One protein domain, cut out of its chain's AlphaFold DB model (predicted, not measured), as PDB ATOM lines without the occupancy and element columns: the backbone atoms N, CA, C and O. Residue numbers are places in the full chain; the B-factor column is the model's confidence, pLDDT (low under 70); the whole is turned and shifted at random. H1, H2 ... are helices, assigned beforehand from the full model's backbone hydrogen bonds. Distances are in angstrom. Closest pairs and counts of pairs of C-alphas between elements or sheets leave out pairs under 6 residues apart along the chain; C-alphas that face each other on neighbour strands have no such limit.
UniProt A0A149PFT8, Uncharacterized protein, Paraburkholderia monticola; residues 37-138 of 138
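Overview. This is residues 37 to 138 of the 138 residues of an uncharacterized protein of Paraburkholderia monticola (UniProt A0A149PFT8). H1, H2 and H3 make an up-and-down bundle, each running against the one before; H5 packs on H3 with residues 120 to 128, while residues 129 to 138 stick out. Short H4 sits near H1. The printed part has 102 residues with five named helices, all helix, only just compact, close to loose: radius of gyration of the C-alphas 15.0 A, spans 51 by 30 by 17 A.

Along the chain. Find C-alpha 37 at (154.257, 150.702, 144.075); H1 runs 26.0 A to residue 54. H2 is residues 60 to 76, 24.3 A; H3 79 to 95, 24.5 A; H4 103 to 112, 14.4 A; H5 119 to 136, 25.9 A, ending at (142.050, 134.778, 140.509).

Arrangement. H1 and H2, a hairpin, touch, closest at C-alphas 41 and 69, 5.9 A. H2 and H3, also a hairpin, touch at C-alphas 74 and 82, 4.9 A. H3 touches H5 at C-alphas 84 and 121, 5.4 A, opposite ways. In H1 to H5, every O i to N i+4 pair is within hydrogen-bond range.

Size, cuts and confidence. The printed part has no cut. Residue 138 alone is under 70.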
ATOM      1  N   LEU A  37     153.998 150.075 142.782       98.50
ATOM      2  CA  LEU A  37     154.257 150.702 144.075       98.50
ATOM      3  C   LEU A  37     155.413 150.038 144.840       98.50
ATOM      4  O   LEU A  37     156.207 150.738 145.469       98.50
ATOM      5  N   TYR A  38     155.519 148.709 144.809       98.62
ATOM      6  CA  TYR A  38     156.609 147.993 145.473       98.62
ATOM      7  C   TYR A  38     157.940 148.238 144.781       98.62
ATOM      8  O   TYR A  38     158.934 148.427 145.474       98.62
ATOM      9  N   ASN A  39     157.956 148.307 143.449       98.38
ATOM     10  CA  ASN A  39     159.154 148.668 142.701       98.38
ATOM     11  C   ASN A  39     159.628 150.083 143.061       98.38
ATOM     12  O   ASN A  39     160.776 150.265 143.460       98.38
ATOM     13  N   GLU A  40     158.720 151.064 143.022       98.44
ATOM     14  CA  GLU A  40     159.007 152.441 143.431       98.44
ATOM     15  C   GLU A  40     159.543 152.525 144.872       98.44
ATOM     16  O   GLU A  40     160.430 153.323 145.168       98.44
ATOM     17  N   PHE A  41     158.967 151.749 145.796       98.75
ATOM     18  CA  PHE A  41     159.395 151.733 147.194       98.75
ATOM     19  C   PHE A  41     160.776 151.098 147.364       98.75
ATOM     20  O   PHE A  41     161.594 151.644 148.096       98.75
ATOM     21  N   ILE A  42     161.043 149.979 146.688       98.62
ATOM     22  CA  ILE A  42     162.335 149.284 146.727       98.62
ATOM     23  C   ILE A  42     163.449 150.197 146.220       98.62
ATOM     24  O   ILE A  42     164.498 150.282 146.858       98.62
ATOM     25  N   GLU A  43     163.221 150.896 145.109       98.25
ATOM     26  CA  GLU A  43     164.192 151.824 144.531       98.25
ATOM     27  C   GLU A  43     164.512 152.973 145.499       98.25
ATOM     28  O   GLU A  43     165.672 153.178 145.861       98.25
ATOM     29  N   GLU A  44     163.479 153.653 146.004       98.31
ATOM     30  CA  GLU A  44     163.635 154.772 146.939       98.31
ATOM     31  C   GLU A  44     164.278 154.335 148.266       98.31
ATOM     32  O   GLU A  44     165.181 154.997 148.778       98.31
ATOM     33  N   ALA A  45     163.853 153.198 148.824       98.44
ATOM     34  CA  ALA A  45     164.405 152.663 150.065       98.44
ATOM     35  C   ALA A  45     165.877 152.266 149.905       98.44
ATOM     36  O   ALA A  45     166.680 152.540 150.795       98.44
ATOM     37  N   SER A  46     166.242 151.667 148.768       97.62
ATOM     38  CA  SER A  46     167.632 151.308 148.463       97.62
ATOM     39  C   SER A  46     168.509 152.552 148.369       97.62
ATOM     40  O   SER A  46     169.575 152.600 148.985       97.62
ATOM     41  N   HIS A  47     168.038 153.579 147.654       96.38
ATOM     42  CA  HIS A  47     168.728 154.861 147.548       96.38
ATOM     43  C   HIS A  47     168.917 155.510 148.926       96.38
ATOM     44  O   HIS A  47     170.047 155.788 149.330       96.38
ATOM     45  N   CYS A  48     167.829 155.667 149.687       97.75
ATOM     46  CA  CYS A  48     167.873 156.253 151.026       97.75
ATOM     47  C   CYS A  48     168.803 155.478 151.968       97.75
ATOM     48  O   CYS A  48     169.523 156.092 152.753       97.75
ATOM     49  N   TYR A  49     168.801 154.143 151.905       97.56
ATOM     50  CA  TYR A  49     169.625 153.319 152.782       97.56
ATOM     51  C   TYR A  49     171.115 153.454 152.474       97.56
ATOM     52  O   TYR A  49     171.907 153.703 153.380       97.56
ATOM     53  N   VAL A  50     171.507 153.345 151.202       95.81
ATOM     54  CA  VAL A  50     172.909 153.521 150.797       95.81
ATOM     55  C   VAL A  50     173.384 154.939 151.109       95.81
ATOM     56  O   VAL A  50     174.490 155.107 151.626       95.81
ATOM     57  N   HIS A  51     172.534 155.944 150.881       95.94
ATOM     58  CA  HIS A  51     172.829 157.322 151.253       95.94
ATOM     59  C   HIS A  51     173.085 157.456 152.760       95.94
ATOM     60  O   HIS A  51     174.130 157.980 153.147       95.94
ATOM     61  N   ALA A  52     172.193 156.917 153.600       96.56
ATOM     62  CA  ALA A  52     172.317 156.936 155.059       96.56
ATOM     63  C   ALA A  52     173.556 156.190 155.572       96.56
ATOM     64  O   ALA A  52     174.132 156.567 156.585       96.56
ATOM     65  N   LEU A  53     174.003 155.139 154.877       96.81
ATOM     66  CA  LEU A  53     175.246 154.453 155.232       96.81
ATOM     67  C   LEU A  53     176.485 155.316 154.966       96.81
ATOM     68  O   LEU A  53     177.516 155.067 155.580       96.81
ATOM     69  N   GLN A  54     176.428 156.290 154.059       95.12
ATOM     70  CA  GLN A  54     177.593 157.072 153.625       95.12
ATOM     71  C   GLN A  54     177.604 158.518 154.135       95.12
ATOM     72  O   GLN A  54     178.667 159.142 154.147       95.12
ATOM     73  N   HIS A  55     176.459 159.043 154.577       92.94
ATOM     74  CA  HIS A  55     176.275 160.450 154.929       92.94
ATOM     75  C   HIS A  55     175.562 160.599 156.274       92.94
ATOM     76  O   HIS A  55     174.658 159.832 156.592       92.94
ATOM     77  N   ASP A  56     175.944 161.627 157.035       87.19
ATOM     78  CA  ASP A  56     175.325 161.938 158.335       87.19
ATOM     79  C   ASP A  56     174.115 162.873 158.186       87.19
ATOM     80  O   ASP A  56     173.249 162.927 159.055       87.19
ATOM     81  N   GLU A  57     174.065 163.642 157.094       92.31
ATOM     82  CA  GLU A  57     172.981 164.581 156.825       92.31
ATOM     83  C   GLU A  57     171.877 163.884 156.017       92.31
ATOM     84  O   GLU A  57     172.160 163.362 154.935       92.31
ATOM     85  N   PRO A  58     170.628 163.847 156.512       90.81
ATOM     86  CA  PRO A  58     169.538 163.225 155.781       90.81
ATOM     87  C   PRO A  58     169.126 164.004 154.535       90.81
ATOM     88  O   PRO A  58     168.843 165.199 154.605       90.81
ATOM     89  N   ASP A  59     168.957 163.296 153.416       93.00
ATOM     90  CA  ASP A  59     168.195 163.821 152.284       93.00
ATOM     91  C   ASP A  59     166.702 163.825 152.650       93.00
ATOM     92  O   ASP A  59     165.994 162.815 152.557       93.00
ATOM     93  N   LEU A  60     166.222 164.980 153.115       94.19
ATOM     94  CA  LEU A  60     164.835 165.149 153.539       94.19
ATOM     95  C   LEU A  60     163.840 164.938 152.392       94.19
ATOM     96  O   LEU A  60     162.732 164.466 152.646       94.19
ATOM     97  N   ALA A  61     164.205 165.255 151.146       95.81
ATOM     98  CA  ALA A  61     163.313 165.064 150.007       95.81
ATOM     99  C   ALA A  61     163.125 163.570 149.712       95.81
ATOM    100  O   ALA A  61     161.986 163.110 149.573       95.81
ATOM    101  N   ALA A  62     164.219 162.806 149.713       94.81
ATOM    102  CA  ALA A  62     164.176 161.354 149.559       94.81
ATOM    103  C   ALA A  62     163.409 160.684 150.714       94.81
ATOM    104  O   ALA A  62     162.537 159.844 150.487       94.81
ATOM    105  N   LEU A  63     163.622 161.125 151.961       95.81
ATOM    106  CA  LEU A  63     162.870 160.617 153.115       95.81
ATOM    107  C   LEU A  63     161.369 160.921 153.027       95.81
ATOM    108  O   LEU A  63     160.548 160.051 153.327       95.81
ATOM    109  N   VAL A  64     160.979 162.123 152.592       97.56
ATOM    110  CA  VAL A  64     159.564 162.458 152.361       97.56
ATOM    111  C   VAL A  64     158.960 161.548 151.288       97.56
ATOM    112  O   VAL A  64     157.867 161.013 151.495       97.56
ATOM    113  N   SER A  65     159.672 161.318 150.178       97.94
ATOM    114  CA  SER A  65     159.252 160.380 149.125       97.94
ATOM    115  C   SER A  65     159.063 158.964 149.681       97.94
ATOM    116  O   SER A  65     158.004 158.354 149.494       97.94
ATOM    117  N   LEU A  66     160.029 158.472 150.462       98.38
ATOM    118  CA  LEU A  66     159.980 157.164 151.110       98.38
ATOM    119  C   LEU A  66     158.741 157.018 152.009       98.38
ATOM    120  O   LEU A  66     157.969 156.067 151.852       98.38
ATOM    121  N   PHE A  67     158.490 157.972 152.910       97.56
ATOM    122  CA  PHE A  67     157.328 157.924 153.807       97.56
ATOM    123  C   PHE A  67     155.989 158.075 153.070       97.56
ATOM    124  O   PHE A  67     154.981 157.485 153.487       97.56
ATOM    125  N   ALA A  68     155.957 158.801 151.950       98.56
ATOM    126  CA  ALA A  68     154.785 158.856 151.082       98.56
ATOM    127  C   ALA A  68     154.493 157.487 150.443       98.56
ATOM    128  O   ALA A  68     153.339 157.046 150.430       98.56
ATOM    129  N   LYS A  69     155.522 156.771 149.971       98.69
ATOM    130  CA  LYS A  69     155.376 155.410 149.428       98.69
ATOM    131  C   LYS A  69     154.926 154.413 150.496       98.69
ATOM    132  O   LYS A  69     153.975 153.676 150.253       98.69
ATOM    133  N   ILE A  70     155.494 154.465 151.703       98.69
ATOM    134  CA  ILE A  70     155.028 153.674 152.859       98.69
ATOM    135  C   ILE A  70     153.535 153.921 153.129       98.69
ATOM    136  O   ILE A  70     152.752 152.988 153.302       98.69
ATOM    137  N   SER A  71     153.111 155.185 153.108       98.62
ATOM    138  CA  SER A  71     151.706 155.549 153.317       98.62
ATOM    139  C   SER A  71     150.798 155.021 152.202       98.62
ATOM    140  O   SER A  71     149.704 154.534 152.484       98.62
ATOM    141  N   ARG A  72     151.253 155.033 150.942       98.50
ATOM    142  CA  ARG A  72     150.539 154.399 149.819       98.50
ATOM    143  C   ARG A  72     150.439 152.882 149.997       98.50
ATOM    144  O   ARG A  72     149.373 152.329 149.735       98.50
ATOM    145  N   ILE A  73     151.498 152.223 150.479       98.62
ATOM    146  CA  ILE A  73     151.512 150.775 150.738       98.62
ATOM    147  C   ILE A  73     150.451 150.422 151.782       98.62
ATOM    148  O   ILE A  73     149.650 149.526 151.534       98.62
ATOM    149  N   ARG A  74     150.363 151.174 152.888       98.12
ATOM    150  CA  ARG A  74     149.331 150.982 153.928       98.12
ATOM    151  C   ARG A  74     147.897 151.040 153.392       98.12
ATOM    152  O   ARG A  74     147.025 150.374 153.933       98.12
ATOM    153  N   VAL A  75     147.651 151.844 152.357       97.56
ATOM    154  CA  VAL A  75     146.319 151.988 151.743       97.56
ATOM    155  C   VAL A  75     146.014 150.859 150.756       97.56
ATOM    156  O   VAL A  75     144.854 150.503 150.579       97.56
ATOM    157  N   GLN A  76     147.033 150.337 150.072       96.31
ATOM    158  CA  GLN A  76     146.854 149.485 148.889       96.31
ATOM    159  C   GLN A  76     147.250 148.025 149.111       96.31
ATOM    160  O   GLN A  76     146.975 147.203 148.251       96.31
ATOM    161  N   SER A  77     147.902 147.699 150.225       97.19
ATOM    162  CA  SER A  77     148.510 146.386 150.472       97.19
ATOM    163  C   SER A  77     147.937 145.715 151.714       97.19
ATOM    164  O   SER A  77     147.223 146.326 152.507       97.19
ATOM    165  N   SER A  78     148.284 144.446 151.903       97.31
ATOM    166  CA  SER A  78     148.076 143.719 153.152       97.31
ATOM    167  C   SER A  78     148.765 144.408 154.332       97.31
ATOM    168  O   SER A  78     149.759 145.135 154.192       97.31
ATOM    169  N   THR A  79     148.234 144.161 155.529       97.94
ATOM    170  CA  THR A  79     148.782 144.701 156.776       97.94
ATOM    171  C   THR A  79     150.217 144.224 157.008       97.94
ATOM    172  O   THR A  79     151.041 144.977 157.526       97.94
ATOM    173  N   GLU A  80     150.542 143.005 156.588       98.19
ATOM    174  CA  GLU A  80     151.875 142.419 156.674       98.19
ATOM    175  C   GLU A  80     152.892 143.188 155.825       98.19
ATOM    176  O   GLU A  80     153.939 143.567 156.353       98.19
ATOM    177  N   VAL A  81     152.575 143.471 154.553       98.62
ATOM    178  CA  VAL A  81     153.448 144.262 153.665       98.62
ATOM    179  C   VAL A  81     153.649 145.667 154.233       98.62
ATOM    180  O   VAL A  81     154.776 146.154 154.320       98.62
ATOM    181  N   ALA A  82     152.565 146.308 154.672       98.69
ATOM    182  CA  ALA A  82     152.615 147.650 155.242       98.69
ATOM    183  C   ALA A  82     153.497 147.729 156.496       98.69
ATOM    184  O   ALA A  82     154.297 148.655 156.642       98.69
ATOM    185  N   ARG A  83     153.397 146.729 157.379       98.62
ATOM    186  CA  ARG A  83     154.209 146.643 158.597       98.62
ATOM    187  C   ARG A  83     155.696 146.479 158.287       98.62
ATOM    188  O   ARG A  83     156.517 147.068 158.984       98.62
ATOM    189  N   GLU A  84     156.064 145.686 157.283       98.69
ATOM    190  CA  GLU A  84     157.475 145.548 156.897       98.69
ATOM    191  C   GLU A  84     158.014 146.801 156.207       98.69
ATOM    192  O   GLU A  84     159.131 147.212 156.511       98.69
ATOM    193  N   ALA A  85     157.222 147.467 155.360       98.75
ATOM    194  CA  ALA A  85     157.619 148.750 154.773       98.75
ATOM    195  C   ALA A  85     157.935 149.794 155.862       98.75
ATOM    196  O   ALA A  85     158.927 150.520 155.777       98.75
ATOM    197  N   ASP A  86     157.139 149.814 156.935       98.38
ATOM    198  CA  ASP A  86     157.390 150.645 158.115       98.38
ATOM    199  C   ASP A  86     158.697 150.295 158.836       98.38
ATOM    200  O   ASP A  86     159.415 151.187 159.294       98.38
ATOM    201  N   GLN A  87     159.022 149.005 158.948       98.56
ATOM    202  CA  GLN A  87     160.266 148.550 159.572       98.56
ATOM    203  C   GLN A  87     161.493 148.956 158.753       98.56
ATOM    204  O   GLN A  87     162.476 149.425 159.326       98.56
ATOM    205  N   VAL A  88     161.412 148.852 157.425       98.69
ATOM    206  CA  VAL A  88     162.446 149.333 156.499       98.69
ATOM    207  C   VAL A  88     162.675 150.834 156.682       98.69
ATOM    208  O   VAL A  88     163.811 151.255 156.894       98.69
ATOM    209  N   GLY A  89     161.605 151.639 156.675       98.12
ATOM    210  CA  GLY A  89     161.708 153.091 156.852       98.12
ATOM    211  C   GLY A  89     162.357 153.493 158.181       98.12
ATOM    212  O   GLY A  89     163.212 154.377 158.211       98.12
ATOM    213  N   ARG A  90     162.017 152.801 159.277       97.50
ATOM    214  CA  ARG A  90     162.659 153.011 160.587       97.50
ATOM    215  C   ARG A  90     164.142 152.656 160.562       97.50
ATOM    216  O   ARG A  90     164.950 153.466 160.991       97.50
ATOM    217  N   LYS A  91     164.508 151.505 159.987       97.62
ATOM    218  CA  LYS A  91     165.912 151.081 159.877       97.62
ATOM    219  C   LYS A  91     166.754 152.091 159.091       97.62
ATOM    220  O   LYS A  91     167.890 152.360 159.471       97.62
ATOM    221  N   ILE A  92     166.196 152.685 158.035       97.69
ATOM    222  CA  ILE A  92     166.848 153.762 157.276       97.69
ATOM    223  C   ILE A  92     167.053 155.003 158.155       97.69
ATOM    224  O   ILE A  92     168.167 155.516 158.226       97.69
ATOM    225  N   ALA A  93     166.017 155.459 158.865       94.56
ATOM    226  CA  ALA A  93     166.123 156.611 159.763       94.56
ATOM    227  C   ALA A  93     167.140 156.384 160.901       94.56
ATOM    228  O   ALA A  93     167.936 157.270 161.215       94.56
ATOM    229  N   ASP A  94     167.167 155.180 161.471       95.19
ATOM    230  CA  ASP A  94     168.124 154.790 162.508       95.19
ATOM    231  C   ASP A  94     169.565 154.761 161.967       95.19
ATOM    232  O   ASP A  94     170.511 155.061 162.695       95.19
ATOM    233  N   THR A  95     169.746 154.457 160.677       96.38
ATOM    234  CA  THR A  95     171.071 154.379 160.039       96.38
ATOM    235  C   THR A  95     171.774 155.734 159.981       96.38
ATOM    236  O   THR A  95     172.985 155.769 160.168       96.38
ATOM    237  N   TYR A  96     171.043 156.847 159.845       93.19
ATOM    238  CA  TYR A  96     171.629 158.197 159.906       93.19
ATOM    239  C   TYR A  96     172.283 158.533 161.257       93.19
ATOM    240  O   TYR A  96     173.081 159.460 161.345       93.19
ATOM    241  N   HIS A  97     171.967 157.785 162.317       90.12
ATOM    242  CA  HIS A  97     172.585 157.950 163.635       90.12
ATOM    243  C   HIS A  97     173.800 157.028 163.842       90.12
ATOM    244  O   HIS A  97     174.460 157.096 164.880       90.12
ATOM    245  N   ALA A  98     174.085 156.137 162.888       90.81
ATOM    246  CA  ALA A  98     175.205 155.212 162.949       90.81
ATOM    247  C   ALA A  98     176.468 155.818 162.306       90.81
ATOM    248  O   ALA A  98     176.377 156.701 161.457       90.81
ATOM    249  N   PRO A  99     177.672 155.327 162.653       92.75
ATOM    250  CA  PRO A  99     178.892 155.755 161.979       92.75
ATOM    251  C   PRO A  99     178.860 155.450 160.476       92.75
ATOM    252  O   PRO A  99     178.528 154.325 160.079       92.75
ATOM    253  N   LYS A 100     179.303 156.417 159.664       95.19
ATOM    254  CA  LYS A 100     179.468 156.260 158.212       95.19
ATOM    255  C   LYS A 100     180.277 155.021 157.858       95.19
ATOM    256  O   LYS A 100     181.293 154.699 158.480       95.19
ATOM    257  N   ARG A 101     179.838 154.356 156.801       96.00
ATOM    258  CA  ARG A 101     180.469 153.192 156.201       96.00
ATOM    259  C   ARG A 101     181.323 153.624 155.024       96.00
ATOM    260  O   ARG A 101     180.881 154.305 154.103       96.00
ATOM    261  N   THR A 102     182.569 153.182 155.046       95.75
ATOM    262  CA  THR A 102     183.455 153.253 153.885       95.75
ATOM    263  C   THR A 102     183.000 152.270 152.807       95.75
ATOM    264  O   THR A 102     182.309 151.291 153.089       95.75
ATOM    265  N   PHE A 103     183.453 152.468 151.569       93.06
ATOM    266  CA  PHE A 103     183.183 151.524 150.481       93.06
ATOM    267  C   PHE A 103     183.651 150.088 150.790       93.06
ATOM    268  O   PHE A 103     182.979 149.128 150.423       93.06
ATOM    269  N   LEU A 104     184.773 149.929 151.505       95.81
ATOM    270  CA  LEU A 104     185.260 148.616 151.939       95.81
ATOM    271  C   LEU A 104     184.253 147.921 152.866       95.81
ATOM    272  O   LEU A 104     183.919 146.764 152.633       95.81
ATOM    273  N   GLN A 105     183.728 148.646 153.855       96.38
ATOM    274  CA  GLN A 105     182.716 148.121 154.774       96.38
ATOM    275  C   GLN A 105     181.406 147.805 154.047       96.38
ATOM    276  O   GLN A 105     180.796 146.782 154.319       96.38
ATOM    277  N   LEU A 106     180.994 148.621 153.070       94.88
ATOM    278  CA  LEU A 106     179.830 148.301 152.233       94.88
ATOM    279  C   LEU A 106     180.025 146.996 151.453       94.88
ATOM    280  O   LEU A 106     179.101 146.194 151.351       94.88
ATOM    281  N   ARG A 107     181.232 146.753 150.928       95.44
ATOM    282  CA  ARG A 107     181.571 145.492 150.256       95.44
ATOM    283  C   ARG A 107     181.525 144.297 151.213       95.44
ATOM    284  O   ARG A 107     181.086 143.228 150.805       95.44
ATOM    285  N   GLU A 108     181.968 144.467 152.455       97.25
ATOM    286  CA  GLU A 108     181.855 143.437 153.499       97.25
ATOM    287  C   GLU A 108     180.386 143.147 153.824       97.25
ATOM    288  O   GLU A 108     179.984 141.987 153.797       97.25
ATOM    289  N   MET A 109     179.567 144.192 153.985       96.56
ATOM    290  CA  MET A 109     178.126 144.063 154.227       96.56
ATOM    291  C   MET A 109     177.375 143.391 153.064       96.56
ATOM    292  O   MET A 109     176.376 142.702 153.261       96.56
ATOM    293  N   LEU A 110     177.834 143.605 151.826       94.12
ATOM    294  CA  LEU A 110     177.333 142.898 150.644       94.12
ATOM    295  C   LEU A 110     177.719 141.417 150.668       94.12
ATOM    296  O   LEU A 110     176.912 140.571 150.298       94.12
ATOM    297  N   ALA A 111     178.948 141.106 151.084       95.94
ATOM    298  CA  ALA A 111     179.455 139.740 151.117       95.94
ATOM    299  C   ALA A 111     178.808 138.897 152.227       95.94
ATOM    300  O   ALA A 111     178.568 137.709 152.019       95.94
ATOM    301  N   ASP A 112     178.522 139.495 153.386       96.38
ATOM    302  CA  ASP A 112     177.883 138.815 154.521       96.38
ATOM    303  C   ASP A 112     176.344 138.928 154.537       96.38
ATOM    304  O   ASP A 112     175.686 138.291 155.361       96.38
ATOM    305  N   GLY A 113     175.764 139.703 153.612       94.38
ATOM    306  CA  GLY A 113     174.321 139.893 153.460       94.38
ATOM    307  C   GLY A 113     173.698 140.875 154.457       94.38
ATOM    308  O   GLY A 113     172.495 141.123 154.396       94.38
ATOM    309  N   SER A 114     174.480 141.481 155.354       94.88
ATOM    310  CA  SER A 114     173.986 142.431 156.363       94.88
ATOM    311  C   SER A 114     173.449 143.741 155.768       94.88
ATOM    312  O   SER A 114     172.686 144.451 156.432       94.88
ATOM    313  N   ILE A 115     173.805 144.042 154.513       95.19
ATOM    314  CA  ILE A 115     173.260 145.173 153.751       95.19
ATOM    315  C   ILE A 115     171.786 144.984 153.370       95.19
ATOM    316  O   ILE A 115     171.108 145.959 153.051       95.19
ATOM    317  N   ASP A 116     171.270 143.755 153.381       95.81
ATOM    318  CA  ASP A 116     169.899 143.510 152.958       95.81
ATOM    319  C   ASP A 116     168.902 143.928 154.048       95.81
ATOM    320  O   ASP A 116     168.757 143.303 155.103       95.81
ATOM    321  N   ILE A 117     168.196 145.027 153.787       97.56
ATOM    322  CA  ILE A 117     167.082 145.485 154.621       97.56
ATOM    323  C   ILE A 117     165.723 145.201 153.982       97.56
ATOM    324  O   ILE A 117     164.709 145.354 154.658       97.56
ATOM    325  N   LEU A 118     165.693 144.807 152.706       98.19
ATOM    326  CA  LEU A 118     164.481 144.670 151.904       98.19
ATOM    327  C   LEU A 118     164.054 143.213 151.712       98.19
ATOM    328  O   LEU A 118     162.896 142.987 151.377       98.19
ATOM    329  N   GLY A 119     164.917 142.231 151.982       97.88
ATOM    330  CA  GLY A 119     164.637 140.813 151.744       97.88
ATOM    331  C   GLY A 119     163.318 140.344 152.353       97.88
ATOM    332  O   GLY A 119     162.461 139.801 151.657       97.88
ATOM    333  N   ARG A 120     163.079 140.662 153.632       98.19
ATOM    334  CA  ARG A 120     161.825 140.294 154.310       98.19
ATOM    335  C   ARG A 120     160.597 141.000 153.731       98.19
ATOM    336  O   ARG A 120     159.536 140.385 153.629       98.19
ATOM    337  N   PHE A 121     160.736 142.266 153.336       98.62
ATOM    338  CA  PHE A 121     159.678 142.997 152.639       98.62
ATOM    339  C   PHE A 121     159.358 142.321 151.297       98.62
ATOM    340  O   PHE A 121     158.198 142.013 151.030       98.62
ATOM    341  N   SER A 122     160.378 141.990 150.501       98.38
ATOM    342  CA  SER A 122     160.227 141.299 149.217       98.38
ATOM    343  C   SER A 122     159.585 139.915 149.354       98.38
ATOM    344  O   SER A 122     158.748 139.545 148.528       98.38
ATOM    345  N   ASP A 123     159.922 139.157 150.397       98.56
ATOM    346  CA  ASP A 123     159.306 137.855 150.673       98.56
ATOM    347  C   ASP A 123     157.819 137.976 151.005       98.56
ATOM    348  O   ASP A 123     157.000 137.208 150.494       98.56
ATOM    349  N   ILE A 124     157.448 138.977 151.802       98.38
ATOM    350  CA  ILE A 124     156.052 139.221 152.168       98.38
ATOM    351  C   ILE A 124     155.247 139.756 150.973       98.38
ATOM    352  O   ILE A 124     154.127 139.297 150.750       98.38
ATOM    353  N   CYS A 125     155.821 140.623 150.133       98.31
ATOM    354  CA  CYS A 125     155.206 141.025 148.862       98.31
ATOM    355  C   CYS A 125     154.965 139.828 147.931       98.31
ATOM    356  O   CYS A 125     153.919 139.728 147.293       98.31
ATOM    357  N   ARG A 126     155.919 138.893 147.856       98.00
ATOM    358  CA  ARG A 126     155.785 137.675 147.046       98.00
ATOM    359  C   ARG A 126     154.640 136.797 147.541       98.00
ATOM    360  O   ARG A 126     153.805 136.394 146.736       98.00
ATOM    361  N   ALA A 127     154.571 136.571 148.853       97.88
ATOM    362  CA  ALA A 127     153.477 135.833 149.476       97.88
ATOM    363  C   ALA A 127     152.118 136.495 149.196       97.88
ATOM    364  O   ALA A 127     151.149 135.811 148.870       97.88
ATOM    365  N   GLU A 128     152.050 137.828 149.244       96.81
ATOM    366  CA  GLU A 128     150.839 138.567 148.893       96.81
ATOM    367  C   GLU A 128     150.419 138.342 147.430       96.81
ATOM    368  O   GLU A 128     149.248 138.072 147.149       96.81
ATOM    369  N   PHE A 129     151.362 138.383 146.485       96.31
ATOM    370  CA  PHE A 129     151.058 138.115 145.080       96.31
ATOM    371  C   PHE A 129     150.637 136.671 144.813       96.31
ATOM    372  O   PHE A 129     149.807 136.437 143.931       96.31
ATOM    373  N   ASP A 130     151.179 135.710 145.555       95.62
ATOM    374  CA  ASP A 130     150.763 134.315 145.458       95.62
ATOM    375  C   ASP A 130     149.324 134.128 145.969       95.62
ATOM    376  O   ASP A 130     148.535 133.429 145.326       95.62
ATOM    377  N   LEU A 131     148.933 134.836 147.037       93.31
ATOM    378  CA  LEU A 131     147.548 134.872 147.524       93.31
ATOM    379  C   LEU A 131     146.592 135.508 146.506       93.31
ATOM    380  O   LEU A 131     145.545 134.931 146.208       93.31
ATOM    381  N   LEU A 132     146.952 136.659 145.924       91.38
ATOM    382  CA  LEU A 132     146.146 137.311 144.882       91.38
ATOM    383  C   LEU A 132     145.985 136.415 143.646       91.38
ATOM    384  O   LEU A 132     144.902 136.335 143.065       91.38
ATOM    385  N   ARG A 133     147.044 135.688 143.264       89.88
ATOM    386  CA  ARG A 133     146.998 134.732 142.152       89.88
ATOM    387  C   ARG A 133     146.073 133.557 142.455       89.88
ATOM    388  O   ARG A 133     145.301 133.174 141.583       89.88
ATOM    389  N   ALA A 134     146.113 133.008 143.668       89.38
ATOM    390  CA  ALA A 134     145.209 131.931 144.068       89.38
ATOM    391  C   ALA A 134     143.732 132.365 143.996       89.38
ATOM    392  O   ALA A 134     142.895 131.600 143.526       89.38
ATOM    393  N   GLN A 135     143.420 133.612 144.370       84.50
ATOM    394  CA  GLN A 135     142.060 134.172 144.315       84.50
ATOM    395  C   GLN A 135     141.537 134.416 142.894       84.50
ATOM    396  O   GLN A 135     140.324 134.476 142.694       84.50
ATOM    397  N   GLN A 136     142.427 134.576 141.910       77.38
ATOM    398  CA  GLN A 136     142.050 134.778 140.509       77.38
ATOM    399  C   GLN A 136     141.468 133.503 139.874       77.38
ATOM    400  O   GLN A 136     140.673 133.594 138.942       77.38
ATOM    401  N   PHE A 137     141.850 132.328 140.381       71.62
ATOM    402  CA  PHE A 137     141.416 131.022 139.874       71.62
ATOM    403  C   PHE A 137     140.382 130.324 140.783       71.62
ATOM    404  O   PHE A 137     140.051 129.164 140.536       71.62
ATOM    405  N   GLN A 138     139.886 131.024 141.814       62.06
ATOM    406  CA  GLN A 138     138.808 130.610 142.727       62.06
ATOM    407  C   GLN A 138     137.509 131.373 142.445       62.06
ATOM    408  O   GLN A 138     136.463 130.700 142.350       62.06
TER     409      GLN A 138